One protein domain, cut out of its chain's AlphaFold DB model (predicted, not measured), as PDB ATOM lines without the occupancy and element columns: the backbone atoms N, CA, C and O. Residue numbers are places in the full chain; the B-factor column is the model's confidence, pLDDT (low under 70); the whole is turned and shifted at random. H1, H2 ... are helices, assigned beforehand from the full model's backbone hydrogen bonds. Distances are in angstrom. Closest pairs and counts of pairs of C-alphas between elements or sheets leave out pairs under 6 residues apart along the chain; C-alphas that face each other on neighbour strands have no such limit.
ATOM      1  N   LYS A 184      52.373 -85.851 -41.259       84.56
ATOM      2  CA  LYS A 184      51.783 -85.461 -39.975       84.56
ATOM      3  C   LYS A 184      52.077 -83.999 -39.635       84.56
ATOM      4  O   LYS A 184      51.149 -83.258 -39.329       84.56
ATOM      5  N   GLU A 185      53.329 -83.566 -39.763       83.69
ATOM      6  CA  GLU A 185      53.721 -82.161 -39.575       83.69
ATOM      7  C   GLU A 185      52.970 -81.227 -40.529       83.69
ATOM      8  O   GLU A 185      52.499 -80.168 -40.122       83.69
ATOM      9  N   LYS A 186      52.774 -81.643 -41.787       85.12
ATOM     10  CA  LYS A 186      51.995 -80.876 -42.770       85.12
ATOM     11  C   LYS A 186      50.521 -80.732 -42.368       85.12
ATOM     12  O   LYS A 186      49.942 -79.660 -42.549       85.12
ATOM     13  N   ALA A 187      49.909 -81.786 -41.826       84.62
ATOM     14  CA  ALA A 187      48.524 -81.756 -41.353       84.62
ATOM     15  C   ALA A 187      48.355 -80.896 -40.087       84.62
ATOM     16  O   ALA A 187      47.402 -80.114 -39.985       84.62
ATOM     17  N   ASP A 188      49.301 -80.985 -39.153       81.94
ATOM     18  CA  ASP A 188      49.282 -80.189 -37.927       81.94
ATOM     19  C   ASP A 188      49.529 -78.702 -38.225       81.94
ATOM     20  O   ASP A 188      48.814 -77.848 -37.701       81.94
ATOM     21  N   LEU A 189      50.440 -78.374 -39.149       85.00
ATOM     22  CA  LEU A 189      50.664 -76.997 -39.602       85.00
ATOM     23  C   LEU A 189      49.419 -76.400 -40.275       85.00
ATOM     24  O   LEU A 189      49.036 -75.267 -39.986       85.00
ATOM     25  N   ALA A 190      48.730 -77.172 -41.123       86.56
ATOM     26  CA  ALA A 190      47.463 -76.742 -41.716       86.56
ATOM     27  C   ALA A 190      46.383 -76.478 -40.647       86.56
ATOM     28  O   ALA A 190      45.571 -75.562 -40.790       86.56
ATOM     29  N   THR A 191      46.385 -77.250 -39.559       85.00
ATOM     30  CA  THR A 191      45.484 -77.049 -38.414       85.00
ATOM     31  C   THR A 191      45.852 -75.789 -37.628       85.00
ATOM     32  O   THR A 191      44.973 -74.988 -37.309       85.00
ATOM     33  N   ALA A 192      47.144 -75.543 -37.397       80.62
ATOM     34  CA  ALA A 192      47.630 -74.330 -36.744       80.62
ATOM     35  C   ALA A 192      47.270 -73.059 -37.530       80.62
ATOM     36  O   ALA A 192      46.850 -72.070 -36.926       80.62
ATOM     37  N   LEU A 193      47.370 -73.090 -38.864       85.75
ATOM     38  CA  LEU A 193      46.967 -71.979 -39.733       85.75
ATOM     39  C   LEU A 193      45.459 -71.704 -39.660       85.75
ATOM     40  O   LEU A 193      45.056 -70.544 -39.599       85.75
ATOM     41  N   LYS A 194      44.621 -72.749 -39.593       89.00
ATOM     42  CA  LYS A 194      43.171 -72.592 -39.374       89.00
ATOM     43  C   LYS A 194      42.869 -71.933 -38.029       89.00
ATOM     44  O   LYS A 194      42.034 -71.035 -37.976       89.00
ATOM     45  N   TYR A 195      43.557 -72.340 -36.961       85.31
ATOM     46  CA  TYR A 195      43.400 -71.718 -35.644       85.31
ATOM     47  C   TYR A 195      43.882 -70.263 -35.624       85.31
ATOM     48  O   TYR A 195      43.174 -69.413 -35.094       85.31
ATOM     49  N   LYS A 196      45.013 -69.945 -36.270       84.44
ATOM     50  CA  LYS A 196      45.494 -68.558 -36.407       84.44
ATOM     51  C   LYS A 196      44.477 -67.689 -37.154       84.44
ATOM     52  O   LYS A 196      44.110 -66.627 -36.665       84.44
ATOM     53  N   ALA A 197      43.968 -68.159 -38.296       86.06
ATOM     54  CA  ALA A 197      42.953 -67.439 -39.066       86.06
ATOM     55  C   ALA A 197      41.662 -67.219 -38.261       86.06
ATOM     56  O   ALA A 197      41.091 -66.131 -38.302       86.06
ATOM     57  N   LYS A 198      41.229 -68.224 -37.487       85.50
ATOM     58  CA  LYS A 198      40.049 -68.103 -36.625       85.50
ATOM     59  C   LYS A 198      40.253 -67.090 -35.499       85.50
ATOM     60  O   LYS A 198      39.357 -66.294 -35.246       85.50
ATOM     61  N   ALA A 199      41.425 -67.091 -34.867       77.56
ATOM     62  CA  ALA A 199      41.777 -66.123 -33.833       77.56
ATOM     63  C   ALA A 199      41.756 -64.680 -34.366       77.56
ATOM     64  O   ALA A 199      41.187 -63.809 -33.722       77.56
ATOM     65  N   ILE A 200      42.290 -64.449 -35.571       81.56
ATOM     66  CA  ILE A 200      42.255 -63.140 -36.249       81.56
ATOM     67  C   ILE A 200      40.811 -62.721 -36.574       81.56
ATOM     68  O   ILE A 200      40.430 -61.581 -36.331       81.56
ATOM     69  N   GLU A 201      39.982 -63.634 -37.095       86.56
ATOM     70  CA  GLU A 201      38.566 -63.357 -37.388       86.56
ATOM     71  C   GLU A 201      37.793 -62.935 -36.125       86.56
ATOM     72  O   GLU A 201      37.019 -61.978 -36.158       86.56
ATOM     73  N   LEU A 202      37.995 -63.653 -35.016       76.12
ATOM     74  CA  LEU A 202      37.341 -63.372 -33.736       76.12
ATOM     75  C   LEU A 202      37.861 -62.073 -33.112       76.12
ATOM     76  O   LEU A 202      37.052 -61.250 -32.689       76.12
ATOM     77  N   GLY A 203      39.177 -61.842 -33.150       75.62
ATOM     78  CA  GLY A 203      39.793 -60.588 -32.718       75.62
ATOM     79  C   GLY A 203      39.252 -59.382 -33.485       75.62
ATOM     80  O   GLY A 203      38.871 -58.386 -32.877       75.62
ATOM     81  N   GLN A 204      39.076 -59.505 -34.802       81.44
ATOM     82  CA  GLN A 204      38.474 -58.455 -35.622       81.44
ATOM     83  C   GLN A 204      37.021 -58.162 -35.241       81.44
ATOM     84  O   GLN A 204      36.609 -56.999 -35.222       81.44
ATOM     85  N   LYS A 205      36.230 -59.204 -34.954       75.56
ATOM     86  CA  LYS A 205      34.842 -59.041 -34.497       75.56
ATOM     87  C   LYS A 205      34.787 -58.358 -33.136       75.56
ATOM     88  O   LYS A 205      34.013 -57.417 -32.993       75.56
ATOM     89  N   ALA A 206      35.634 -58.776 -32.196       72.00
ATOM     90  CA  ALA A 206      35.760 -58.161 -30.881       72.00
ATOM     91  C   ALA A 206      36.151 -56.676 -30.997       72.00
ATOM     92  O   ALA A 206      35.454 -55.820 -30.463       72.00
ATOM     93  N   SER A 207      37.171 -56.337 -31.792       76.44
ATOM     94  CA  SER A 207      37.581 -54.944 -32.028       76.44
ATOM     95  C   SER A 207      36.470 -54.095 -32.655       76.44
ATOM     96  O   SER A 207      36.268 -52.940 -32.275       76.44
ATOM     97  N   ASN A 208      35.719 -54.654 -33.607       77.62
ATOM     98  CA  ASN A 208      34.590 -53.962 -34.231       77.62
ATOM     99  C   ASN A 208      33.439 -53.737 -33.234       77.62
ATOM    100  O   ASN A 208      32.893 -52.634 -33.187       77.62
ATOM    101  N   LEU A 209      33.100 -54.733 -32.409       73.31
ATOM    102  CA  LEU A 209      32.087 -54.606 -31.353       73.31
ATOM    103  C   LEU A 209      32.508 -53.597 -30.287       73.31
ATOM    104  O   LEU A 209      31.724 -52.722 -29.927       73.31
ATOM    105  N   GLN A 210      33.767 -53.632 -29.858       75.50
ATOM    106  CA  GLN A 210      34.317 -52.663 -28.919       75.50
ATOM    107  C   GLN A 210      34.239 -51.234 -29.474       75.50
ATOM    108  O   GLN A 210      33.865 -50.310 -28.751       75.50
ATOM    109  N   ARG A 211      34.538 -51.032 -30.767       79.31
ATOM    110  CA  ARG A 211      34.397 -49.715 -31.409       79.31
ATOM    111  C   ARG A 211      32.938 -49.261 -31.464       79.31
ATOM    112  O   ARG A 211      32.664 -48.089 -31.209       79.31
ATOM    113  N   GLN A 212      32.000 -50.168 -31.739       75.06
ATOM    114  CA  GLN A 212      30.564 -49.869 -31.688       75.06
ATOM    115  C   GLN A 212      30.108 -49.507 -30.268       75.06
ATOM    116  O   GLN A 212      29.468 -48.473 -30.096       75.06
ATOM    117  N   SER A 213      30.494 -50.292 -29.257       74.81
ATOM    118  CA  SER A 213      30.234 -50.032 -27.832       74.81
ATOM    119  C   SER A 213      30.763 -48.658 -27.408       74.81
ATOM    120  O   SER A 213      30.026 -47.833 -26.860       74.81
ATOM    121  N   TRP A 214      32.010 -48.346 -27.771       80.00
ATOM    122  CA  TRP A 214      32.629 -47.051 -27.494       80.00
ATOM    123  C   TRP A 214      31.856 -45.886 -28.121       80.00
ATOM    124  O   TRP A 214      31.598 -44.888 -27.442       80.00
ATOM    125  N   MET A 215      31.438 -46.023 -29.382       72.44
ATOM    126  CA  MET A 215      30.654 -45.001 -30.074       72.44
ATOM    127  C   MET A 215      29.273 -44.812 -29.469       72.44
ATOM    128  O   MET A 215      28.849 -43.678 -29.272       72.44
ATOM    129  N   VAL A 216      28.584 -45.905 -29.141       71.06
ATOM    130  CA  VAL A 216      27.299 -45.856 -28.442       71.06
ATOM    131  C   VAL A 216      27.463 -45.105 -27.123       71.06
ATOM    132  O   VAL A 216      26.721 -44.160 -26.867       71.06
ATOM    133  N   SER A 217      28.481 -45.435 -26.325       74.69
ATOM    134  CA  SER A 217      28.747 -44.718 -25.078       74.69
ATOM    135  C   SER A 217      29.092 -43.243 -25.301       74.69
ATOM    136  O   SER A 217      28.708 -42.429 -24.465       74.69
ATOM    137  N   HIS A 218      29.822 -42.889 -26.363       72.06
ATOM    138  CA  HIS A 218      30.152 -41.492 -26.677       72.06
ATOM    139  C   HIS A 218      28.912 -40.700 -27.089       72.06
ATOM    140  O   HIS A 218      28.665 -39.619 -26.566       72.06
ATOM    141  N   ILE A 219      28.089 -41.269 -27.966       68.31
ATOM    142  CA  ILE A 219      26.861 -40.643 -28.463       68.31
ATOM    143  C   ILE A 219      25.837 -40.473 -27.335       68.31
ATOM    144  O   ILE A 219      25.145 -39.462 -27.283       68.31
ATOM    145  N   LEU A 220      25.727 -41.452 -26.430       69.38
ATOM    146  CA  LEU A 220      24.741 -41.434 -25.346       69.38
ATOM    147  C   LEU A 220      25.146 -40.605 -24.134       69.38
ATOM    148  O   LEU A 220      24.271 -40.275 -23.333       69.38
ATOM    149  N   ARG A 221      26.438 -40.310 -23.953       68.50
ATOM    150  CA  ARG A 221      26.888 -39.533 -22.793       68.50
ATOM    151  C   ARG A 221      26.457 -38.072 -22.834       68.50
ATOM    152  O   ARG A 221      26.600 -37.418 -21.813       68.50
ATOM    153  N   ASP A 222      25.866 -37.589 -23.933       58.81
ATOM    154  CA  ASP A 222      25.433 -36.192 -24.091       58.81
ATOM    155  C   ASP A 222      26.536 -35.200 -23.661       58.81
ATOM    156  O   ASP A 222      26.239 -34.082 -23.235       58.81
ATOM    157  N   ASP A 223      27.813 -35.589 -23.778       57.44
ATOM    158  CA  ASP A 223      28.960 -34.726 -23.497       57.44
ATOM    159  C   ASP A 223      29.132 -33.771 -24.688       57.44
ATOM    160  O   ASP A 223      30.150 -33.754 -25.372       57.44
ATOM    161  N   VAL A 224      28.087 -32.988 -24.975       63.16
ATOM    162  CA  VAL A 224      28.223 -31.797 -25.801       63.16
ATOM    163  C   VAL A 224      29.139 -30.883 -25.018       63.16
ATOM    164  O   VAL A 224      28.821 -30.480 -23.892       63.16
ATOM    165  N   HIS A 225      30.283 -30.565 -25.603       76.31
ATOM    166  CA  HIS A 225      31.190 -29.623 -24.988       76.31
ATOM    167  C   HIS A 225      30.431 -28.318 -24.741       76.31
ATOM    168  O   HIS A 225      29.790 -27.753 -25.633       76.31
ATOM    169  N   SER A 226      30.448 -27.844 -23.495       72.75
ATOM    170  CA  SER A 226      29.733 -26.621 -23.151       72.75
ATOM    171  C   SER A 226      30.317 -25.436 -23.923       72.75
ATOM    172  O   SER A 226      31.494 -25.425 -24.294       72.75
ATOM    173  N   ALA A 227      29.521 -24.382 -24.115       77.44
ATOM    174  CA  ALA A 227      30.038 -23.124 -24.656       77.44
ATOM    175  C   ALA A 227      31.269 -22.631 -23.860       77.44
ATOM    176  O   ALA A 227      32.223 -22.119 -24.439       77.44
ATOM    177  N   ASP A 228      31.292 -22.878 -22.546       77.75
ATOM    178  CA  ASP A 228      32.414 -22.547 -21.665       77.75
ATOM    179  C   ASP A 228      33.699 -23.319 -21.997       77.75
ATOM    180  O   ASP A 228      34.793 -22.764 -21.881       77.75
ATOM    181  N   TYR A 229      33.592 -24.576 -22.443       87.38
ATOM    182  CA  TYR A 229      34.745 -25.357 -22.893       87.38
ATOM    183  C   TYR A 229      35.395 -24.730 -24.132       87.38
ATOM    184  O   TYR A 229      36.606 -24.497 -24.144       87.38
ATOM    185  N   TYR A 230      34.596 -24.367 -25.139       89.50
ATOM    186  CA  TYR A 230      35.104 -23.693 -26.335       89.50
ATOM    187  C   TYR A 230      35.670 -22.311 -26.030       89.50
ATOM    188  O   TYR A 230      36.756 -21.986 -26.506       89.50
ATOM    189  N   ASN A 231      34.997 -21.535 -25.176       88.06
ATOM    190  CA  ASN A 231      35.493 -20.234 -24.725       88.06
ATOM    191  C   ASN A 231      36.860 -20.360 -24.037       88.06
ATOM    192  O   ASN A 231      37.738 -19.515 -24.226       88.06
ATOM    193  N   LYS A 232      37.069 -21.432 -23.264       92.69
ATOM    194  CA  LYS A 232      38.357 -21.725 -22.633       92.69
ATOM    195  C   LYS A 232      39.431 -22.064 -23.666       92.69
ATOM    196  O   LYS A 232      40.511 -21.480 -23.594       92.69
ATOM    197  N   LEU A 233      39.145 -22.953 -24.621       93.31
ATOM    198  CA  LEU A 233      40.088 -23.277 -25.695       93.31
ATOM    199  C   LEU A 233      40.443 -22.034 -26.515       93.31
ATOM    200  O   LEU A 233      41.620 -21.787 -26.754       93.31
ATOM    201  N   ASP A 234      39.463 -21.202 -26.867       95.62
ATOM    202  CA  ASP A 234      39.691 -19.956 -27.605       95.62
ATOM    203  C   ASP A 234      40.526 -18.947 -26.820       95.62
ATOM    204  O   ASP A 234      41.442 -18.330 -27.371       95.62
ATOM    205  N   SER A 235      40.279 -18.822 -25.516       95.88
ATOM    206  CA  SER A 235      41.106 -17.995 -24.638       95.88
ATOM    207  C   SER A 235      42.558 -18.483 -24.600       95.88
ATOM    208  O   SER A 235      43.473 -17.666 -24.710       95.88
ATOM    209  N   GLN A 236      42.780 -19.797 -24.499       96.31
ATOM    210  CA  GLN A 236      44.123 -20.382 -24.493       96.31
ATOM    211  C   GLN A 236      44.814 -20.235 -25.855       96.31
ATOM    212  O   GLN A 236      45.962 -19.804 -25.906       96.31
ATOM    213  N   ILE A 237      44.119 -20.532 -26.955       97.62
ATOM    214  CA  ILE A 237      44.620 -20.343 -28.323       97.62
ATOM    215  C   ILE A 237      45.064 -18.890 -28.520       97.62
ATOM    216  O   ILE A 237      46.187 -18.655 -28.968       97.62
ATOM    217  N   ASN A 238      44.237 -17.916 -28.124       97.31
ATOM    218  CA  ASN A 238      44.582 -16.500 -28.231       97.31
ATOM    219  C   ASN A 238      45.797 -16.134 -27.356       97.31
ATOM    220  O   ASN A 238      46.702 -15.452 -27.829       97.31
ATOM    221  N   ASP A 239      45.877 -16.623 -26.115       97.44
ATOM    222  CA  ASP A 239      47.044 -16.408 -25.244       97.44
ATOM    223  C   ASP A 239      48.347 -16.932 -25.880       97.44
ATOM    224  O   ASP A 239      49.345 -16.207 -25.950       97.44
ATOM    225  N   TYR A 240      48.340 -18.150 -26.432       97.75
ATOM    226  CA  TYR A 240      49.502 -18.701 -27.141       97.75
ATOM    227  C   TYR A 240      49.844 -17.905 -28.408       97.75
ATOM    228  O   TYR A 240      51.021 -17.631 -28.649       97.75
ATOM    229  N   GLN A 241      48.850 -17.458 -29.179       97.81
ATOM    230  CA  GLN A 241      49.070 -16.583 -30.336       97.81
ATOM    231  C   GLN A 241      49.724 -15.251 -29.934       97.81
ATOM    232  O   GLN A 241      50.679 -14.819 -30.586       97.81
ATOM    233  N   GLN A 242      49.281 -14.617 -28.840       97.56
ATOM    234  CA  GLN A 242      49.896 -13.379 -28.339       97.56
ATOM    235  C   GLN A 242      51.323 -13.603 -27.829       97.56
ATOM    236  O   GLN A 242      52.200 -12.765 -28.067       97.56
ATOM    237  N   LYS A 243      51.592 -14.736 -27.167       97.44
ATOM    238  CA  LYS A 243      52.944 -15.116 -26.726       97.44
ATOM    239  C   LYS A 243      53.884 -15.325 -27.905       97.44
ATOM    240  O   LYS A 243      54.978 -14.767 -27.897       97.44
ATOM    241  N   ILE A 244      53.445 -16.047 -28.937       97.25
ATOM    242  CA  ILE A 244      54.218 -16.242 -30.172       97.25
ATOM    243  C   ILE A 244      54.485 -14.895 -30.850       97.25
ATOM    244  O   ILE A 244      55.628 -14.598 -31.183       97.25
ATOM    245  N   LYS A 245      53.468 -14.032 -30.985       97.62
ATOM    246  CA  LYS A 245      53.625 -12.689 -31.568       97.62
ATOM    247  C   LYS A 245      54.628 -11.832 -30.788       97.62
ATOM    248  O   LYS A 245      55.471 -11.169 -31.386       97.62
ATOM    249  N   SER A 246      54.558 -11.868 -29.458       96.81
ATOM    250  CA  SER A 246      55.476 -11.138 -28.574       96.81
ATOM    251  C   SER A 246      56.904 -11.681 -28.641       96.81
ATOM    252  O   SER A 246      57.856 -10.906 -28.553       96.81
ATOM    253  N   LEU A 247      57.063 -12.999 -28.794       97.38
ATOM    254  CA  LEU A 247      58.362 -13.641 -28.976       97.38
ATOM    255  C   LEU A 247      58.975 -13.243 -30.323       97.38
ATOM    256  O   LEU A 247      60.109 -12.776 -30.340       97.38
ATOM    257  N   LEU A 248      58.199 -13.314 -31.410       97.12
ATOM    258  CA  LEU A 248      58.630 -12.925 -32.757       97.12
ATOM    259  C   LEU A 248      59.021 -11.446 -32.862       97.12
ATOM    260  O   LEU A 248      59.942 -11.102 -33.596       97.12
ATOM    261  N   ALA A 249      58.358 -10.568 -32.103       97.12
ATOM    262  CA  ALA A 249      58.723  -9.154 -32.028       97.12
ATOM    263  C   ALA A 249      60.079  -8.918 -31.335       97.12
ATOM    264  O   ALA A 249      60.752  -7.933 -31.629       97.12
ATOM    265  N   LYS A 250      60.477  -9.802 -30.409       97.19
ATOM    266  CA  LYS A 250      61.776  -9.741 -29.716       97.19
ATOM    267  C   LYS A 250      62.882 -10.443 -30.499       97.19
ATOM    268  O   LYS A 250      64.023  -9.999 -30.462       97.19
ATOM    269  N   SER A 251      62.549 -11.545 -31.163       95.56
ATOM    270  CA  SER A 251      63.458 -12.327 -31.994       95.56
ATOM    271  C   SER A 251      62.669 -13.013 -33.113       95.56
ATOM    272  O   SER A 251      61.796 -13.826 -32.808       95.56
ATOM    273  N   PRO A 252      62.977 -12.758 -34.396       95.06
ATOM    274  CA  PRO A 252      62.284 -13.387 -35.521       95.06
ATOM    275  C   PRO A 252      62.668 -14.865 -35.738       95.06
ATOM    276  O   PRO A 252      62.224 -15.476 -36.709       95.06
ATOM    277  N   ASP A 253      63.499 -15.449 -34.869       95.75
ATOM    278  CA  ASP A 253      63.956 -16.834 -34.976       95.75
ATOM    279  C   ASP A 253      62.848 -17.844 -34.620       95.75
ATOM    280  O   ASP A 253      62.514 -18.067 -33.455       95.75
ATOM    281  N   THR A 254      62.313 -18.500 -35.648       94.62
ATOM    282  CA  THR A 254      61.311 -19.573 -35.529       94.62
ATOM    283  C   THR A 254      61.924 -20.941 -35.213       94.62
ATOM    284  O   THR A 254      61.199 -21.904 -34.970       94.62
ATOM    285  N   THR A 255      63.252 -21.062 -35.191       95.12
ATOM    286  CA  THR A 255      63.951 -22.307 -34.833       95.12
ATOM    287  C   THR A 255      64.263 -22.405 -33.342       95.12
ATOM    288  O   THR A 255      64.561 -23.492 -32.847       95.12
ATOM    289  N   SER A 256      64.119 -21.301 -32.601       96.06
ATOM    290  CA  SER A 256      64.264 -21.279 -31.148       96.06
ATOM    291  C   SER A 256      63.343 -22.292 -30.461       96.06
ATOM    292  O   SER A 256      62.160 -22.428 -30.794       96.06
ATOM    293  N   ASN A 257      63.874 -22.960 -29.435       95.62
ATOM    294  CA  ASN A 257      63.143 -23.936 -28.629       95.62
ATOM    295  C   ASN A 257      61.862 -23.347 -28.005       95.62
ATOM    296  O   ASN A 257      60.844 -24.036 -27.908       95.62
ATOM    297  N   ASP A 258      61.885 -22.064 -27.633       95.06
ATOM    298  CA  ASP A 258      60.726 -21.374 -27.056       95.06
ATOM    299  C   ASP A 258      59.601 -21.209 -28.085       95.06
ATOM    300  O   ASP A 258      58.433 -21.451 -27.775       95.06
ATOM    301  N   TYR A 259      59.947 -20.863 -29.330       97.44
ATOM    302  CA  TYR A 259      58.974 -20.758 -30.416       97.44
ATOM    303  C   TYR A 259      58.369 -22.126 -30.735       97.44
ATOM    304  O   TYR A 259      57.147 -22.260 -30.774       97.44
ATOM    305  N   GLN A 260      59.209 -23.152 -30.902       96.31
ATOM    306  CA  GLN A 260      58.766 -24.514 -31.217       96.31
ATOM    307  C   GLN A 260      57.829 -25.072 -30.139       96.31
ATOM    308  O   GLN A 260      56.783 -25.637 -30.454       96.31
ATOM    309  N   THR A 261      58.146 -24.831 -28.863       96.19
ATOM    310  CA  THR A 261      57.303 -25.242 -27.733       96.19
ATOM    311  C   THR A 261      55.945 -24.537 -27.756       96.19
ATOM    312  O   THR A 261      54.904 -25.185 -27.632       96.19
ATOM    313  N   LEU A 262      55.922 -23.211 -27.940       96.94
ATOM    314  CA  LEU A 262      54.667 -22.455 -28.018       96.94
ATOM    315  C   LEU A 262      53.822 -22.874 -29.231       96.94
ATOM    316  O   LEU A 262      52.609 -23.031 -29.099       96.94
ATOM    317  N   ASN A 263      54.453 -23.090 -30.387       96.94
ATOM    318  CA  ASN A 263      53.780 -23.496 -31.617       96.94
ATOM    319  C   ASN A 263      53.201 -24.919 -31.520       96.94
ATOM    320  O   ASN A 263      52.079 -25.163 -31.965       96.94
ATOM    321  N   TYR A 264      53.919 -25.841 -30.874       96.69
ATOM    322  CA  TYR A 264      53.418 -27.181 -30.568       96.69
ATOM    323  C   TYR A 264      52.145 -27.127 -29.711       96.69
ATOM    324  O   TYR A 264      51.144 -27.767 -30.035       96.69
ATOM    325  N   HIS A 265      52.151 -26.327 -28.639       96.50
ATOM    326  CA  HIS A 265      50.976 -26.177 -27.780       96.50
ATOM    327  C   HIS A 265      49.797 -25.518 -28.496       96.50
ATOM    328  O   HIS A 265      48.663 -25.961 -28.314       96.50
ATOM    329  N   LEU A 266      50.057 -24.503 -29.325       97.81
ATOM    330  CA  LEU A 266      49.030 -23.871 -30.147       97.81
ATOM    331  C   LEU A 266      48.378 -24.888 -31.095       97.81
ATOM    332  O   LEU A 266      47.155 -24.994 -31.108       97.81
ATOM    333  N   THR A 267      49.190 -25.663 -31.818       95.88
ATOM    334  CA  THR A 267      48.712 -26.696 -32.753       95.88
ATOM    335  C   THR A 267      47.854 -27.724 -32.022       95.88
ATOM    336  O   THR A 267      46.722 -27.984 -32.416       95.88
ATOM    337  N   LYS A 268      48.330 -28.222 -30.875       94.31
ATOM    338  CA  LYS A 268      47.587 -29.191 -30.066       94.31
ATOM    339  C   LYS A 268      46.224 -28.661 -29.604       94.31
ATOM    340  O   LYS A 268      45.248 -29.398 -29.651       94.31
ATOM    341  N   LEU A 269      46.146 -27.401 -29.167       95.81
ATOM    342  CA  LEU A 269      44.879 -26.780 -28.758       95.81
ATOM    343  C   LEU A 269      43.922 -26.583 -29.940       95.81
ATOM    344  O   LEU A 269      42.710 -26.710 -29.779       95.81
ATOM    345  N   GLN A 270      44.449 -26.268 -31.125       96.19
ATOM    346  CA  GLN A 270      43.651 -26.155 -32.347       96.19
ATOM    347  C   GLN A 270      43.094 -27.516 -32.781       96.19
ATOM    348  O   GLN A 270      41.909 -27.602 -33.104       96.19
ATOM    349  N   ASP A 271      43.909 -28.569 -32.718       92.06
ATOM    350  CA  ASP A 271      43.487 -29.942 -33.006       92.06
ATOM    351  C   ASP A 271      42.436 -30.425 -32.000       92.06
ATOM    352  O   ASP A 271      41.415 -30.984 -32.392       92.06
ATOM    353  N   GLU A 272      42.637 -30.146 -30.710       91.19
ATOM    354  CA  GLU A 272      41.677 -30.452 -29.645       91.19
ATOM    355  C   GLU A 272      40.343 -29.728 -29.867       91.19
ATOM    356  O   GLU A 272      39.281 -30.339 -29.753       91.19
ATOM    357  N   LYS A 273      40.380 -28.448 -30.262       93.19
ATOM    358  CA  LYS A 273      39.172 -27.693 -30.615       93.19
ATOM    359  C   LYS A 273      38.455 -28.308 -31.817       93.19
ATOM    360  O   LYS A 273      37.237 -28.464 -31.776       93.19
ATOM    361  N   LEU A 274      39.188 -28.643 -32.878       90.19
ATOM    362  CA  LEU A 274      38.618 -29.239 -34.085       90.19
ATOM    363  C   LEU A 274      38.011 -30.616 -33.795       90.19
ATOM    364  O   LEU A 274      36.943 -30.934 -34.318       90.19
ATOM    365  N   GLN A 275      38.671 -31.421 -32.963       84.06
ATOM    366  CA  GLN A 275      38.170 -32.728 -32.560       84.06
ATOM    367  C   GLN A 275      36.897 -32.593 -31.722       84.06
ATOM    368  O   GLN A 275      35.893 -33.196 -32.078       84.06
ATOM    369  N   ALA A 276      36.883 -31.717 -30.714       84.00
ATOM    370  CA  ALA A 276      35.685 -31.452 -29.917       84.00
ATOM    371  C   ALA A 276      34.496 -30.997 -30.787       84.00
ATOM    372  O   ALA A 276      33.371 -31.453 -30.599       84.00
ATOM    373  N   GLN A 277      34.748 -30.159 -31.801       86.06
ATOM    374  CA  GLN A 277      33.713 -29.731 -32.748       86.06
ATOM    375  C   GLN A 277      33.151 -30.882 -33.589       86.06
ATOM    376  O   GLN A 277      31.949 -30.890 -33.865       86.06
ATOM    377  N   LYS A 278      34.001 -31.829 -34.009       82.88
ATOM    378  CA  LYS A 278      33.569 -33.049 -34.707       82.88
ATOM    379  C   LYS A 278      32.776 -33.960 -33.778       82.88
ATOM    380  O   LYS A 278      31.741 -34.481 -34.182       82.88
ATOM    381  N   ASP A 279      33.230 -34.114 -32.540       76.94
ATOM    382  CA  ASP A 279      32.569 -34.947 -31.538       76.94
ATOM    383  C   ASP A 279      31.164 -34.405 -31.227       76.94
ATOM    384  O   ASP A 279      30.206 -35.173 -31.182       76.94
ATOM    385  N   ASP A 280      31.006 -33.079 -31.157       80.44
ATOM    386  CA  ASP A 280      29.715 -32.401 -30.982       80.44
ATOM    387  C   ASP A 280      28.780 -32.492 -32.207       80.44
ATOM    388  O   ASP A 280      27.580 -32.207 -32.096       80.44
ATOM    389  N   GLU A 281      29.278 -32.873 -33.389       80.75
ATOM    390  CA  GLU A 281      28.447 -33.049 -34.587       80.75
ATOM    391  C   GLU A 281      27.490 -34.244 -34.431       80.75
ATOM    392  O   GLU A 281      26.348 -34.198 -34.900       80.75
ATOM    393  N   TYR A 282      27.916 -35.295 -33.723       72.25
ATOM    394  CA  TYR A 282      27.115 -36.504 -33.532       72.25
ATOM    395  C   TYR A 282      25.916 -36.291 -32.590       72.25
ATOM    396  O   TYR A 282      24.798 -36.622 -32.998       72.25
ATOM    397  N   PRO A 283      26.061 -35.677 -31.396       71.12
ATOM    398  CA  PRO A 283      24.922 -35.302 -30.558       71.12
ATOM    399  C   PRO A 283      23.959 -34.326 -31.240       71.12
ATOM    400  O   PRO A 283      22.750 -34.422 -31.032       71.12
ATOM    401  N   LYS A 284      24.449 -33.396 -32.075       77.19
ATOM    402  CA  LYS A 284      23.577 -32.481 -32.838       77.19
ATOM    403  C   LYS A 284      22.672 -33.247 -33.799       77.19
ATOM    404  O   LYS A 284      21.458 -33.087 -33.728       77.19
ATOM    405  N   LYS A 285      23.242 -34.149 -34.605       74.31
ATOM    406  CA  LYS A 285      22.469 -35.035 -35.494       74.31
ATOM    407  C   LYS A 285      21.520 -35.951 -34.722       74.31
ATOM    408  O   LYS A 285      20.433 -36.250 -35.200       74.31
ATOM    409  N   LEU A 286      21.901 -36.385 -33.519       69.88
ATOM    410  CA  LEU A 286      21.034 -37.195 -32.663       69.88
ATOM    411  C   LEU A 286      19.852 -36.387 -32.101       69.88
ATOM    412  O   LEU A 286      18.746 -36.907 -32.012       69.88
ATOM    413  N   ASN A 287      20.060 -35.112 -31.764       69.88
ATOM    414  CA  ASN A 287      19.009 -34.206 -31.293       69.88
ATOM    415  C   ASN A 287      18.010 -33.803 -32.390       69.88
ATOM    416  O   ASN A 287      16.899 -33.379 -32.068       69.88
ATOM    417  N   GLU A 288      18.391 -33.937 -33.662       76.94
ATOM    418  CA  GLU A 288      17.492 -33.801 -34.815       76.94
ATOM    419  C   GLU A 288      16.593 -35.037 -35.008       76.94
ATOM    420  O   GLU A 288      15.560 -34.949 -35.676       76.94
ATOM    421  N   LEU A 289      16.941 -36.184 -34.408       72.19
ATOM    422  CA  LEU A 289      16.089 -37.371 -34.397       72.19
ATOM    423  C   LEU A 289      14.961 -37.224 -33.365       72.19
ATOM    424  O   LEU A 289      15.053 -36.498 -32.376       72.19
ATOM    425  N   ASP A 290      13.874 -37.964 -33.581       74.75
ATOM    426  CA  ASP A 290      12.738 -38.014 -32.662       74.75
ATOM    427  C   ASP A 290      13.192 -38.414 -31.243       74.75
ATOM    428  O   ASP A 290      13.601 -39.554 -30.999       74.75
ATOM    429  N   LYS A 291      13.079 -37.476 -30.294       70.81
ATOM    430  CA  LYS A 291      13.509 -37.634 -28.894       70.81
ATOM    431  C   LYS A 291      12.914 -38.870 -28.217       70.81
ATOM    432  O   LYS A 291      13.572 -39.484 -27.376       70.81
ATOM    433  N   SER A 292      11.685 -39.255 -28.571       69.75
ATOM    434  CA  SER A 292      11.045 -40.451 -28.016       69.75
ATOM    435  C   SER A 292      11.750 -41.729 -28.485       69.75
ATOM    436  O   SER A 292      12.020 -42.622 -27.678       69.75
ATOM    437  N   LYS A 293      12.158 -41.776 -29.760       72.00
ATOM    438  CA  LYS A 293      12.926 -42.885 -30.340       72.00
ATOM    439  C   LYS A 293      14.343 -42.932 -29.785       72.00
ATOM    440  O   LYS A 293      14.816 -44.017 -29.456       72.00
ATOM    441  N   VAL A 294      14.985 -41.775 -29.609       67.44
ATOM    442  CA  VAL A 294      16.325 -41.671 -29.009       67.44
ATOM    443  C   VAL A 294      16.324 -42.188 -27.570       67.44
ATOM    444  O   VAL A 294      17.201 -42.968 -27.215       67.44
ATOM    445  N   ASN A 295      15.317 -41.858 -26.753       66.88
ATOM    446  CA  ASN A 295      15.223 -42.351 -25.372       66.88
ATOM    447  C   ASN A 295      14.960 -43.863 -25.282       66.88
ATOM    448  O   ASN A 295      15.589 -44.557 -24.480       66.88
ATOM    449  N   VAL A 296      14.065 -44.400 -26.119       69.50
ATOM    450  CA  VAL A 296      13.837 -45.856 -26.213       69.50
ATOM    451  C   VAL A 296      15.113 -46.568 -26.665       69.50
ATOM    452  O   VAL A 296      15.450 -47.637 -26.150       69.50
ATOM    453  N   TYR A 297      15.841 -45.964 -27.604       67.31
ATOM    454  CA  TYR A 297      17.107 -46.493 -28.077       67.31
ATOM    455  C   TYR A 297      18.196 -46.408 -27.007       67.31
ATOM    456  O   TYR A 297      18.874 -47.399 -26.808       67.31
ATOM    457  N   ARG A 298      18.313 -45.310 -26.250       68.44
ATOM    458  CA  ARG A 298      19.273 -45.130 -25.145       68.44
ATOM    459  C   ARG A 298      19.177 -46.252 -24.111       68.44
ATOM    460  O   ARG A 298      20.181 -46.877 -23.793       68.44
ATOM    461  N   ASN A 299      17.967 -46.574 -23.653       68.25
ATOM    462  CA  ASN A 299      17.760 -47.675 -22.705       68.25
ATOM    463  C   ASN A 299      18.149 -49.037 -23.299       68.25
ATOM    464  O   ASN A 299      18.754 -49.862 -22.618       68.25
ATOM    465  N   LYS A 300      17.830 -49.267 -24.577       67.69
ATOM    466  CA  LYS A 300      18.226 -50.493 -25.279       67.69
ATOM    467  C   LYS A 300      19.729 -50.535 -25.561       67.69
ATOM    468  O   LYS A 300      20.314 -51.605 -25.579       67.69
ATOM    469  N   ALA A 301      20.346 -49.390 -25.784       68.25
ATOM    470  CA  ALA A 301      21.742 -49.259 -26.134       68.25
ATOM    471  C   ALA A 301      22.650 -49.514 -24.929       68.25
ATOM    472  O   ALA A 301      23.694 -50.115 -25.118       68.25
ATOM    473  N   TYR A 302      22.218 -49.201 -23.701       71.56
ATOM    474  CA  TYR A 302      22.894 -49.692 -22.494       71.56
ATOM    475  C   TYR A 302      22.815 -51.219 -22.360       71.56
ATOM    476  O   TYR A 302      23.815 -51.856 -22.061       71.56
ATOM    477  N   GLN A 303      21.661 -51.825 -22.659       70.88
ATOM    478  CA  GLN A 303      21.529 -53.291 -22.659       70.88
ATOM    479  C   GLN A 303      22.379 -53.945 -23.755       70.88
ATOM    480  O   GLN A 303      22.994 -54.981 -23.529       70.88
ATOM    481  N   LEU A 304      22.418 -53.333 -24.942       67.75
ATOM    482  CA  LEU A 304      23.277 -53.764 -26.040       67.75
ATOM    483  C   LEU A 304      24.748 -53.540 -25.707       67.75
ATOM    484  O   LEU A 304      25.553 -54.352 -26.117       67.75
ATOM    485  N   GLN A 305      25.107 -52.486 -24.977       70.25
ATOM    486  CA  GLN A 305      26.474 -52.243 -24.532       70.25
ATOM    487  C   GLN A 305      26.936 -53.336 -23.573       70.25
ATOM    488  O   GLN A 305      27.962 -53.946 -23.834       70.25
ATOM    489  N   ASP A 306      26.151 -53.648 -22.539       71.25
ATOM    490  CA  ASP A 306      26.477 -54.738 -21.612       71.25
ATOM    491  C   ASP A 306      26.611 -56.078 -22.355       71.25
ATOM    492  O   ASP A 306      27.521 -56.859 -22.084       71.25
ATOM    493  N   GLN A 307      25.733 -56.325 -23.333       70.88
ATOM    494  CA  GLN A 307      25.798 -57.517 -24.173       70.88
ATOM    495  C   GLN A 307      27.018 -57.509 -25.107       70.88
ATOM    496  O   GLN A 307      27.679 -58.528 -25.230       70.88
ATOM    497  N   MET A 308      27.343 -56.381 -25.743       70.69
ATOM    498  CA  MET A 308      28.508 -56.243 -26.622       70.69
ATOM    499  C   MET A 308      29.813 -56.358 -25.844       70.69
ATOM    500  O   MET A 308      30.762 -56.925 -26.369       70.69
ATOM    501  N   ASP A 309      29.875 -55.834 -24.623       71.25
ATOM    502  CA  ASP A 309      31.047 -55.937 -23.759       71.25
ATOM    503  C   ASP A 309      31.238 -57.402 -23.324       71.25
ATOM    504  O   ASP A 309      32.346 -57.925 -23.425       71.25
ATOM    505  N   GLN A 310      30.152 -58.105 -22.972       72.81
ATOM    506  CA  GLN A 310      30.189 -59.545 -22.696       72.81
ATOM    507  C   GLN A 310      30.588 -60.371 -23.933       72.81
ATOM    508  O   GLN A 310      31.474 -61.217 -23.845       72.81
ATOM    509  N   ASP A 311      29.988 -60.098 -25.093       70.62
ATOM    510  CA  ASP A 311      30.313 -60.774 -26.352       70.62
ATOM    511  C   ASP A 311      31.764 -60.476 -26.777       70.62
ATOM    512  O   ASP A 311      32.435 -61.334 -27.342       70.62
ATOM    513  N   THR A 312      32.276 -59.270 -26.503       73.69
ATOM    514  CA  THR A 312      33.671 -58.888 -26.775       73.69
ATOM    515  C   THR A 312      34.629 -59.672 -25.889       73.69
ATOM    516  O   THR A 312      35.632 -60.173 -26.399       73.69
ATOM    517  N   ASP A 313      34.325 -59.805 -24.598       74.19
ATOM    518  CA  ASP A 313      35.119 -60.606 -23.668       74.19
ATOM    519  C   ASP A 313      35.122 -62.082 -24.094       74.19
ATOM    520  O   ASP A 313      36.197 -62.663 -24.257       74.19
ATOM    521  N   ASP A 314      33.954 -62.653 -24.404       78.25
ATOM    522  CA  ASP A 314      33.821 -64.040 -24.861       78.25
ATOM    523  C   ASP A 314      34.592 -64.281 -26.179       78.25
ATOM    524  O   ASP A 314      35.356 -65.245 -26.301       78.25
ATOM    525  N   LEU A 315      34.460 -63.379 -27.163       75.94
ATOM    526  CA  LEU A 315      35.172 -63.462 -28.447       75.94
ATOM    527  C   LEU A 315      36.683 -63.256 -28.296       75.94
ATOM    528  O   LEU A 315      37.460 -63.889 -29.012       75.94
ATOM    529  N   SER A 316      37.112 -62.379 -27.388       75.06
ATOM    530  CA  SER A 316      38.523 -62.121 -27.094       75.06
ATOM    531  C   SER A 316      39.165 -63.322 -26.401       75.06
ATOM    532  O   SER A 316      40.238 -63.773 -26.810       75.06
ATOM    533  N   GLU A 317      38.489 -63.913 -25.413       80.62
ATOM    534  CA  GLU A 317      38.936 -65.143 -24.757       80.62
ATOM    535  C   GLU A 317      39.022 -66.309 -25.750       80.62
ATOM    536  O   GLU A 317      40.018 -67.044 -25.765       80.62
ATOM    537  N   GLU A 318      38.034 -66.446 -26.639       81.56
ATOM    538  CA  GLU A 318      38.043 -67.457 -27.697       81.56
ATOM    539  C   GLU A 318      39.177 -67.211 -28.712       81.56
ATOM    540  O   GLU A 318      39.895 -68.145 -29.093       81.56
ATOM    541  N   ALA A 319      39.420 -65.955 -29.102       80.00
ATOM    542  CA  ALA A 319      40.527 -65.580 -29.978       80.00
ATOM    543  C   ALA A 319      41.888 -65.920 -29.352       80.00
ATOM    544  O   ALA A 319      42.741 -66.533 -30.001       80.00
ATOM    545  N   VAL A 320      42.080 -65.593 -28.070       85.06
ATOM    546  CA  VAL A 320      43.291 -65.923 -27.304       85.06
ATOM    547  C   VAL A 320      43.471 -67.437 -27.187       85.06
ATOM    548  O   VAL A 320      44.591 -67.936 -27.333       85.06
ATOM    549  N   TYR A 321      42.389 -68.191 -26.979       87.38
ATOM    550  CA  TYR A 321      42.430 -69.651 -26.938       87.38
ATOM    551  C   TYR A 321      42.925 -70.250 -28.264       87.38
ATOM    552  O   TYR A 321      43.867 -71.051 -28.264       87.38
ATOM    553  N   PHE A 322      42.357 -69.834 -29.401       82.06
ATOM    554  CA  PHE A 322      42.792 -70.311 -30.719       82.06
ATOM    555  C   PHE A 322      44.213 -69.859 -31.075       82.06
ATOM    556  O   PHE A 322      44.982 -70.644 -31.642       82.06
ATOM    557  N   TRP A 323      44.604 -68.645 -30.682       83.25
ATOM    558  CA  TRP A 323      45.975 -68.155 -30.833       83.25
ATOM    559  C   TRP A 323      46.969 -69.025 -30.055       83.25
ATOM    560  O   TRP A 323      47.978 -69.478 -30.600       83.25
ATOM    561  N   ALA A 324      46.651 -69.360 -28.801       86.56
ATOM    562  CA  ALA A 324      47.474 -70.224 -27.961       86.56
ATOM    563  C   ALA A 324      47.555 -71.667 -28.490       86.56
ATOM    564  O   ALA A 324      48.623 -72.284 -28.424       86.56
ATOM    565  N   LEU A 325      46.459 -72.219 -29.028       86.62
ATOM    566  CA  LEU A 325      46.467 -73.533 -29.682       86.62
ATOM    567  C   LEU A 325      47.380 -73.547 -30.905       86.62
ATOM    568  O   LEU A 325      48.191 -74.461 -31.050       86.62
ATOM    569  N   SER A 326      47.283 -72.521 -31.751       83.81
ATOM    570  CA  SER A 326      48.170 -72.374 -32.900       83.81
ATOM    571  C   SER A 326      49.634 -72.277 -32.442       83.81
ATOM    572  O   SER A 326      50.483 -73.022 -32.929       83.81
ATOM    573  N   GLY A 327      49.923 -71.477 -31.407       83.12
ATOM    574  CA  GLY A 327      51.284 -71.276 -30.902       83.12
ATOM    575  C   GLY A 327      51.906 -72.547 -30.324       83.12
ATOM    576  O   GLY A 327      53.093 -72.802 -30.514       83.12
ATOM    577  N   LYS A 328      51.106 -73.400 -29.667       87.88
ATOM    578  CA  LYS A 328      51.561 -74.719 -29.193       87.88
ATOM    579  C   LYS A 328      52.011 -75.617 -30.343       87.88
ATOM    580  O   LYS A 328      53.041 -76.274 -30.209       87.88
ATOM    581  N   ILE A 329      51.280 -75.620 -31.459       83.88
ATOM    582  CA  ILE A 329      51.628 -76.427 -32.634       83.88
ATOM    583  C   ILE A 329      52.895 -75.880 -33.306       83.88
ATOM    584  O   ILE A 329      53.807 -76.649 -33.595       83.88
ATOM    585  N   TYR A 330      53.013 -74.558 -33.477       84.25
ATOM    586  CA  TYR A 330      54.231 -73.938 -34.021       84.25
ATOM    587  C   TYR A 330      55.473 -74.239 -33.162       84.25
ATOM    588  O   TYR A 330      56.514 -74.634 -33.690       84.25
ATOM    589  N   ASN A 331      55.344 -74.141 -31.834       84.00
ATOM    590  CA  ASN A 331      56.424 -74.451 -30.894       84.00
ATOM    591  C   ASN A 331      56.809 -75.937 -30.898       84.00
ATOM    592  O   ASN A 331      57.995 -76.256 -30.820       84.00
ATOM    593  N   GLN A 332      55.833 -76.847 -31.012       87.81
ATOM    594  CA  GLN A 332      56.083 -78.292 -31.096       87.81
ATOM    595  C   GLN A 332      57.006 -78.640 -32.272       87.81
ATOM    596  O   GLN A 332      57.841 -79.536 -32.147       87.81
ATOM    597  N   TYR A 333      56.893 -77.898 -33.375       83.75
ATOM    598  CA  TYR A 333      57.671 -78.109 -34.594       83.75
ATOM    599  C   TYR A 333      58.849 -77.143 -34.768       83.75
ATOM    600  O   TYR A 333      59.492 -77.153 -35.814       83.75
ATOM    601  N   LYS A 334      59.172 -76.341 -33.740       82.38
ATOM    602  CA  LYS A 334      60.262 -75.343 -33.756       82.38
ATOM    603  C   LYS A 334      60.214 -74.412 -34.975       82.38
ATOM    604  O   LYS A 334      61.252 -74.010 -35.498       82.38
ATOM    605  N   LEU A 335      59.012 -74.089 -35.440       77.19
ATOM    606  CA  LEU A 335      58.827 -73.162 -36.546       77.19
ATOM    607  C   LEU A 335      59.083 -71.740 -36.045       77.19
ATOM    608  O   LEU A 335      58.665 -71.388 -34.941       77.19
ATOM    609  N   TYR A 336      59.770 -70.928 -36.850       76.06
ATOM    610  CA  TYR A 336      59.915 -69.507 -36.552       76.06
ATOM    611  C   TYR A 336      58.525 -68.867 -36.510       76.06
ATOM    612  O   TYR A 336      57.726 -69.016 -37.434       76.06
ATOM    613  N   LEU A 337      58.228 -68.200 -35.398       71.81
ATOM    614  CA  LEU A 337      57.048 -67.361 -35.269       71.81
ATOM    615  C   LEU A 337      57.381 -66.031 -35.956       71.81
ATOM    616  O   LEU A 337      58.320 -65.354 -35.540       71.81
ATOM    617  N   ASP A 338      56.650 -65.684 -37.015       74.38
ATOM    618  CA  ASP A 338      56.773 -64.375 -37.669       74.38
ATOM    619  C   ASP A 338      56.494 -63.235 -36.671       74.38
ATOM    620  O   ASP A 338      55.812 -63.444 -35.665       74.38
ATOM    621  N   ASN A 339      56.976 -62.019 -36.951       71.75
ATOM    622  CA  ASN A 339      56.829 -60.860 -36.055       71.75
ATOM    623  C   ASN A 339      55.368 -60.576 -35.650       71.75
ATOM    624  O   ASN A 339      55.129 -60.168 -34.514       71.75
ATOM    625  N   ASP A 340      54.408 -60.900 -36.521       69.44
ATOM    626  CA  ASP A 340      52.960 -60.787 -36.296       69.44
ATOM    627  C   ASP A 340      52.449 -61.624 -35.105       69.44
ATOM    628  O   ASP A 340      51.316 -61.463 -34.659       69.44
ATOM    629  N   TRP A 341      53.252 -62.557 -34.584       73.94
ATOM    630  CA  TRP A 341      52.891 -63.343 -33.403       73.94
ATOM    631  C   TRP A 341      52.935 -62.551 -32.094       73.94
ATOM    632  O   TRP A 341      52.249 -62.926 -31.136       73.94
ATOM    633  N   ASN A 342      53.733 -61.481 -32.041       73.44
ATOM    634  CA  ASN A 342      53.936 -60.687 -30.828       73.44
ATOM    635  C   ASN A 342      52.765 -59.748 -30.523       73.44
ATOM    636  O   ASN A 342      52.554 -59.415 -29.357       73.44
ATOM    637  N   ASP A 343      51.984 -59.383 -31.540       73.88
ATOM    638  CA  ASP A 343      50.856 -58.454 -31.400       73.88
ATOM    639  C   ASP A 343      49.565 -59.158 -30.928       73.88
ATOM    640  O   ASP A 343      48.587 -58.516 -30.538       73.88
ATOM    641  N   GLY A 344      49.579 -60.495 -30.870       77.94
ATOM    642  CA  GLY A 344      48.428 -61.301 -30.468       77.94
ATOM    643  C   GLY A 344      47.306 -61.303 -31.516       77.94
ATOM    644  O   GLY A 344      47.494 -60.846 -32.640       77.94
ATOM    645  N   PRO A 345      46.108 -61.813 -31.178       78.31
ATOM    646  CA  PRO A 345      44.967 -61.794 -32.092       78.31
ATOM    647  C   PRO A 345      44.319 -60.402 -32.219       78.31
ATOM    648  O   PRO A 345      43.249 -60.284 -32.813       78.31
ATOM    649  N   HIS A 346      44.913 -59.356 -31.639       73.31
ATOM    650  CA  HIS A 346      44.352 -58.013 -31.657       73.31
ATOM    651  C   HIS A 346      44.558 -57.381 -33.030       73.31
ATOM    652  O   HIS A 346      45.678 -57.083 -33.431       73.31
ATOM    653  N   THR A 347      43.460 -57.154 -33.743       75.44
ATOM    654  CA  THR A 347      43.475 -56.410 -34.999       75.44
ATOM    655  C   THR A 347      42.828 -55.049 -34.814       75.44
ATOM    656  O   THR A 347      41.916 -54.878 -33.998       75.44
ATOM    657  N   GLU A 348      43.288 -54.058 -35.574       75.75
ATOM    658  CA  GLU A 348      42.621 -52.761 -35.607       75.75
ATOM    659  C   GLU A 348      41.189 -52.909 -36.156       75.75
ATOM    660  O   GLU A 348      40.943 -53.697 -37.076       75.75
ATOM    661  N   PRO A 349      40.208 -52.175 -35.607       77.44
ATOM    662  CA  PRO A 349      38.839 -52.220 -36.096       77.44
ATOM    663  C   PRO A 349      38.762 -51.747 -37.555       77.44
ATOM    664  O   PRO A 349      39.222 -50.659 -37.896       77.44
ATOM    665  N   THR A 350      38.128 -52.544 -38.413       82.75
ATOM    666  CA  THR A 350      37.961 -52.250 -39.845       82.75
ATOM    667  C   THR A 350      36.795 -51.312 -40.130       82.75
ATOM    668  O   THR A 350      36.748 -50.695 -41.191       82.75
ATOM    669  N   ILE A 351      35.849 -51.191 -39.196       76.88
ATOM    670  CA  ILE A 351      34.733 -50.247 -39.311       76.88
ATOM    671  C   ILE A 351      35.204 -48.843 -38.936       76.88
ATOM    672  O   ILE A 351      35.889 -48.685 -37.926       76.88
ATOM    673  N   THR A 352      34.837 -47.819 -39.711       82.31
ATOM    674  CA  THR A 352      35.114 -46.423 -39.336       82.31
ATOM    675  C   THR A 352      34.066 -45.901 -38.352       82.31
ATOM    676  O   THR A 352      32.973 -46.457 -38.232       82.31
ATOM    677  N   GLU A 353      34.365 -44.795 -37.663       74.38
ATOM    678  CA  GLU A 353      33.377 -44.129 -36.801       74.38
ATOM    679  C   GLU A 353      32.108 -43.733 -37.560       74.38
ATOM    680  O   GLU A 353      30.988 -43.947 -37.104       74.38
ATOM    681  N   LYS A 354      32.272 -43.218 -38.779       78.81
ATOM    682  CA  LYS A 354      31.147 -42.841 -39.633       78.81
ATOM    683  C   LYS A 354      30.247 -44.038 -39.952       78.81
ATOM    684  O   LYS A 354      29.026 -43.891 -39.957       78.81
ATOM    685  N   ASP A 355      30.828 -45.211 -40.197       80.56
ATOM    686  CA  ASP A 355      30.070 -46.426 -40.519       80.56
ATOM    687  C   ASP A 355      29.272 -46.921 -39.314       80.56
ATOM    688  O   ASP A 355      28.086 -47.233 -39.436       80.56
ATOM    689  N   ALA A 356      29.894 -46.923 -38.134       76.19
ATOM    690  CA  ALA A 356      29.224 -47.291 -36.893       76.19
ATOM    691  C   ALA A 356      28.099 -46.298 -36.530       76.19
ATOM    692  O   ALA A 356      27.006 -46.735 -36.166       76.19
ATOM    693  N   PHE A 357      28.293 -44.987 -36.732       77.81
ATOM    694  CA  PHE A 357      27.224 -43.994 -36.565       77.81
ATOM    695  C   PHE A 357      26.064 -44.201 -37.551       77.81
ATOM    696  O   PHE A 357      24.899 -44.197 -37.158       77.81
ATOM    697  N   ASN A 358      26.354 -44.418 -38.835       81.25
ATOM    698  CA  ASN A 358      25.315 -44.627 -39.847       81.25
ATOM    699  C   ASN A 358      24.514 -45.912 -39.597       81.25
ATOM    700  O   ASN A 358      23.296 -45.926 -39.800       81.25
ATOM    701  N   SER A 359      25.173 -46.974 -39.124       79.31
ATOM    702  CA  SER A 359      24.499 -48.201 -38.687       79.31
ATOM    703  C   SER A 359      23.532 -47.913 -37.537       79.31
ATOM    704  O   SER A 359      22.376 -48.332 -37.587       79.31
ATOM    705  N   LEU A 360      23.962 -47.115 -36.555       73.25
ATOM    706  CA  LEU A 360      23.140 -46.696 -35.418       73.25
ATOM    707  C   LEU A 360      21.877 -45.946 -35.858       73.25
ATOM    708  O   LEU A 360      20.764 -46.285 -35.460       73.25
ATOM    709  N   VAL A 361      22.047 -44.933 -36.711       75.69
ATOM    710  CA  VAL A 361      20.945 -44.116 -37.240       75.69
ATOM    711  C   VAL A 361      19.974 -44.977 -38.048       75.69
ATOM    712  O   VAL A 361      18.757 -44.818 -37.941       75.69
ATOM    713  N   THR A 362      20.496 -45.931 -38.821       81.00
ATOM    714  CA  THR A 362      19.677 -46.887 -39.578       81.00
ATOM    715  C   THR A 362      18.838 -47.757 -38.643       81.00
ATOM    716  O   THR A 362      17.636 -47.894 -38.868       81.00
ATOM    717  N   ASP A 363      19.417 -48.280 -37.561       72.69
ATOM    718  CA  ASP A 363      18.700 -49.098 -36.576       72.69
ATOM    719  C   ASP A 363      17.628 -48.311 -35.809       72.69
ATOM    720  O   ASP A 363      16.541 -48.836 -35.546       72.69
ATOM    721  N   ILE A 364      17.901 -47.040 -35.491       70.00
ATOM    722  CA  ILE A 364      16.924 -46.124 -34.884       70.00
ATOM    723  C   ILE A 364      15.734 -45.904 -35.832       70.00
ATOM    724  O   ILE A 364      14.578 -45.954 -35.403       70.00
ATOM    725  N   ASN A 365      15.998 -45.707 -37.126       73.88
ATOM    726  CA  ASN A 365      14.972 -45.383 -38.121       73.88
ATOM    727  C   ASN A 365      14.179 -46.604 -38.624       73.88
ATOM    728  O   ASN A 365      12.988 -46.489 -38.919       73.88
ATOM    729  N   LYS A 366      14.799 -47.788 -38.688       73.94
ATOM    730  CA  LYS A 366      14.170 -49.029 -39.181       73.94
ATOM    731  C   LYS A 366      13.085 -49.567 -38.243       73.94
ATOM    732  O   LYS A 366      12.221 -50.330 -38.662       73.94
ATOM    733  N   LYS A 367      13.081 -49.154 -36.975       60.69
ATOM    734  CA  LYS A 367      12.230 -49.741 -35.931       60.69
ATOM    735  C   LYS A 367      10.781 -49.233 -35.889       60.69
ATOM    736  O   LYS A 367      10.079 -49.501 -34.918       60.69
ATOM    737  N   THR A 368      10.322 -48.527 -36.923       51.12
ATOM    738  CA  THR A 368       8.964 -47.953 -36.976       51.12
ATOM    739  C   THR A 368       7.919 -48.797 -37.718       51.12
ATOM    740  O   THR A 368       6.780 -48.350 -37.813       51.12
TER     741      THR A 368
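AT A GLANCE: This is residues 184 to 368 of the 611 residues of an uncharacterized protein of Secundilactobacillus pentosiphilus (UniProt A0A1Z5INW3). Two helix pairs, H1 with H5 and the hairpin H2 and H3, form a flat V, and H6 crosses H1. It is all helix: 185 residues with named helices H1 to H6, no named strand. It is only just extended, close to loose: radius of gyration of the C-alphas 24.4 A, spans 77, 55 and 19 A.

IN THESE COORDINATES: H1, residues 184 to 220, 53.7 A long, begins at C-alpha (51.783, -85.461, -39.975). H2 is 227 to 250, H3 257 to 279, H4 281 to 287, H5 291 to 332, 58.9 A long, and H6 353 to 366, ending at (14.170, -49.029, -39.181).

HOW THE PARTS SIT: H1 touches H5, closest C-alphas 199 and 319, 4.1 A, and H2 touches H3, closest 237 and 266, 5.9 A, each opposite ways at a shallow tilt of 22 degrees. H6 touches H1 with residues 353 to 357 alone, closest C-alphas 356 and 212, 6.0 A. Every O i to N i+4 pair is within hydrogen-bond range except in H5, 37 of 38.

THE WHOLE: The printed part has no cut; link 333 to 352 is long; 21 residues have pLDDT under 70.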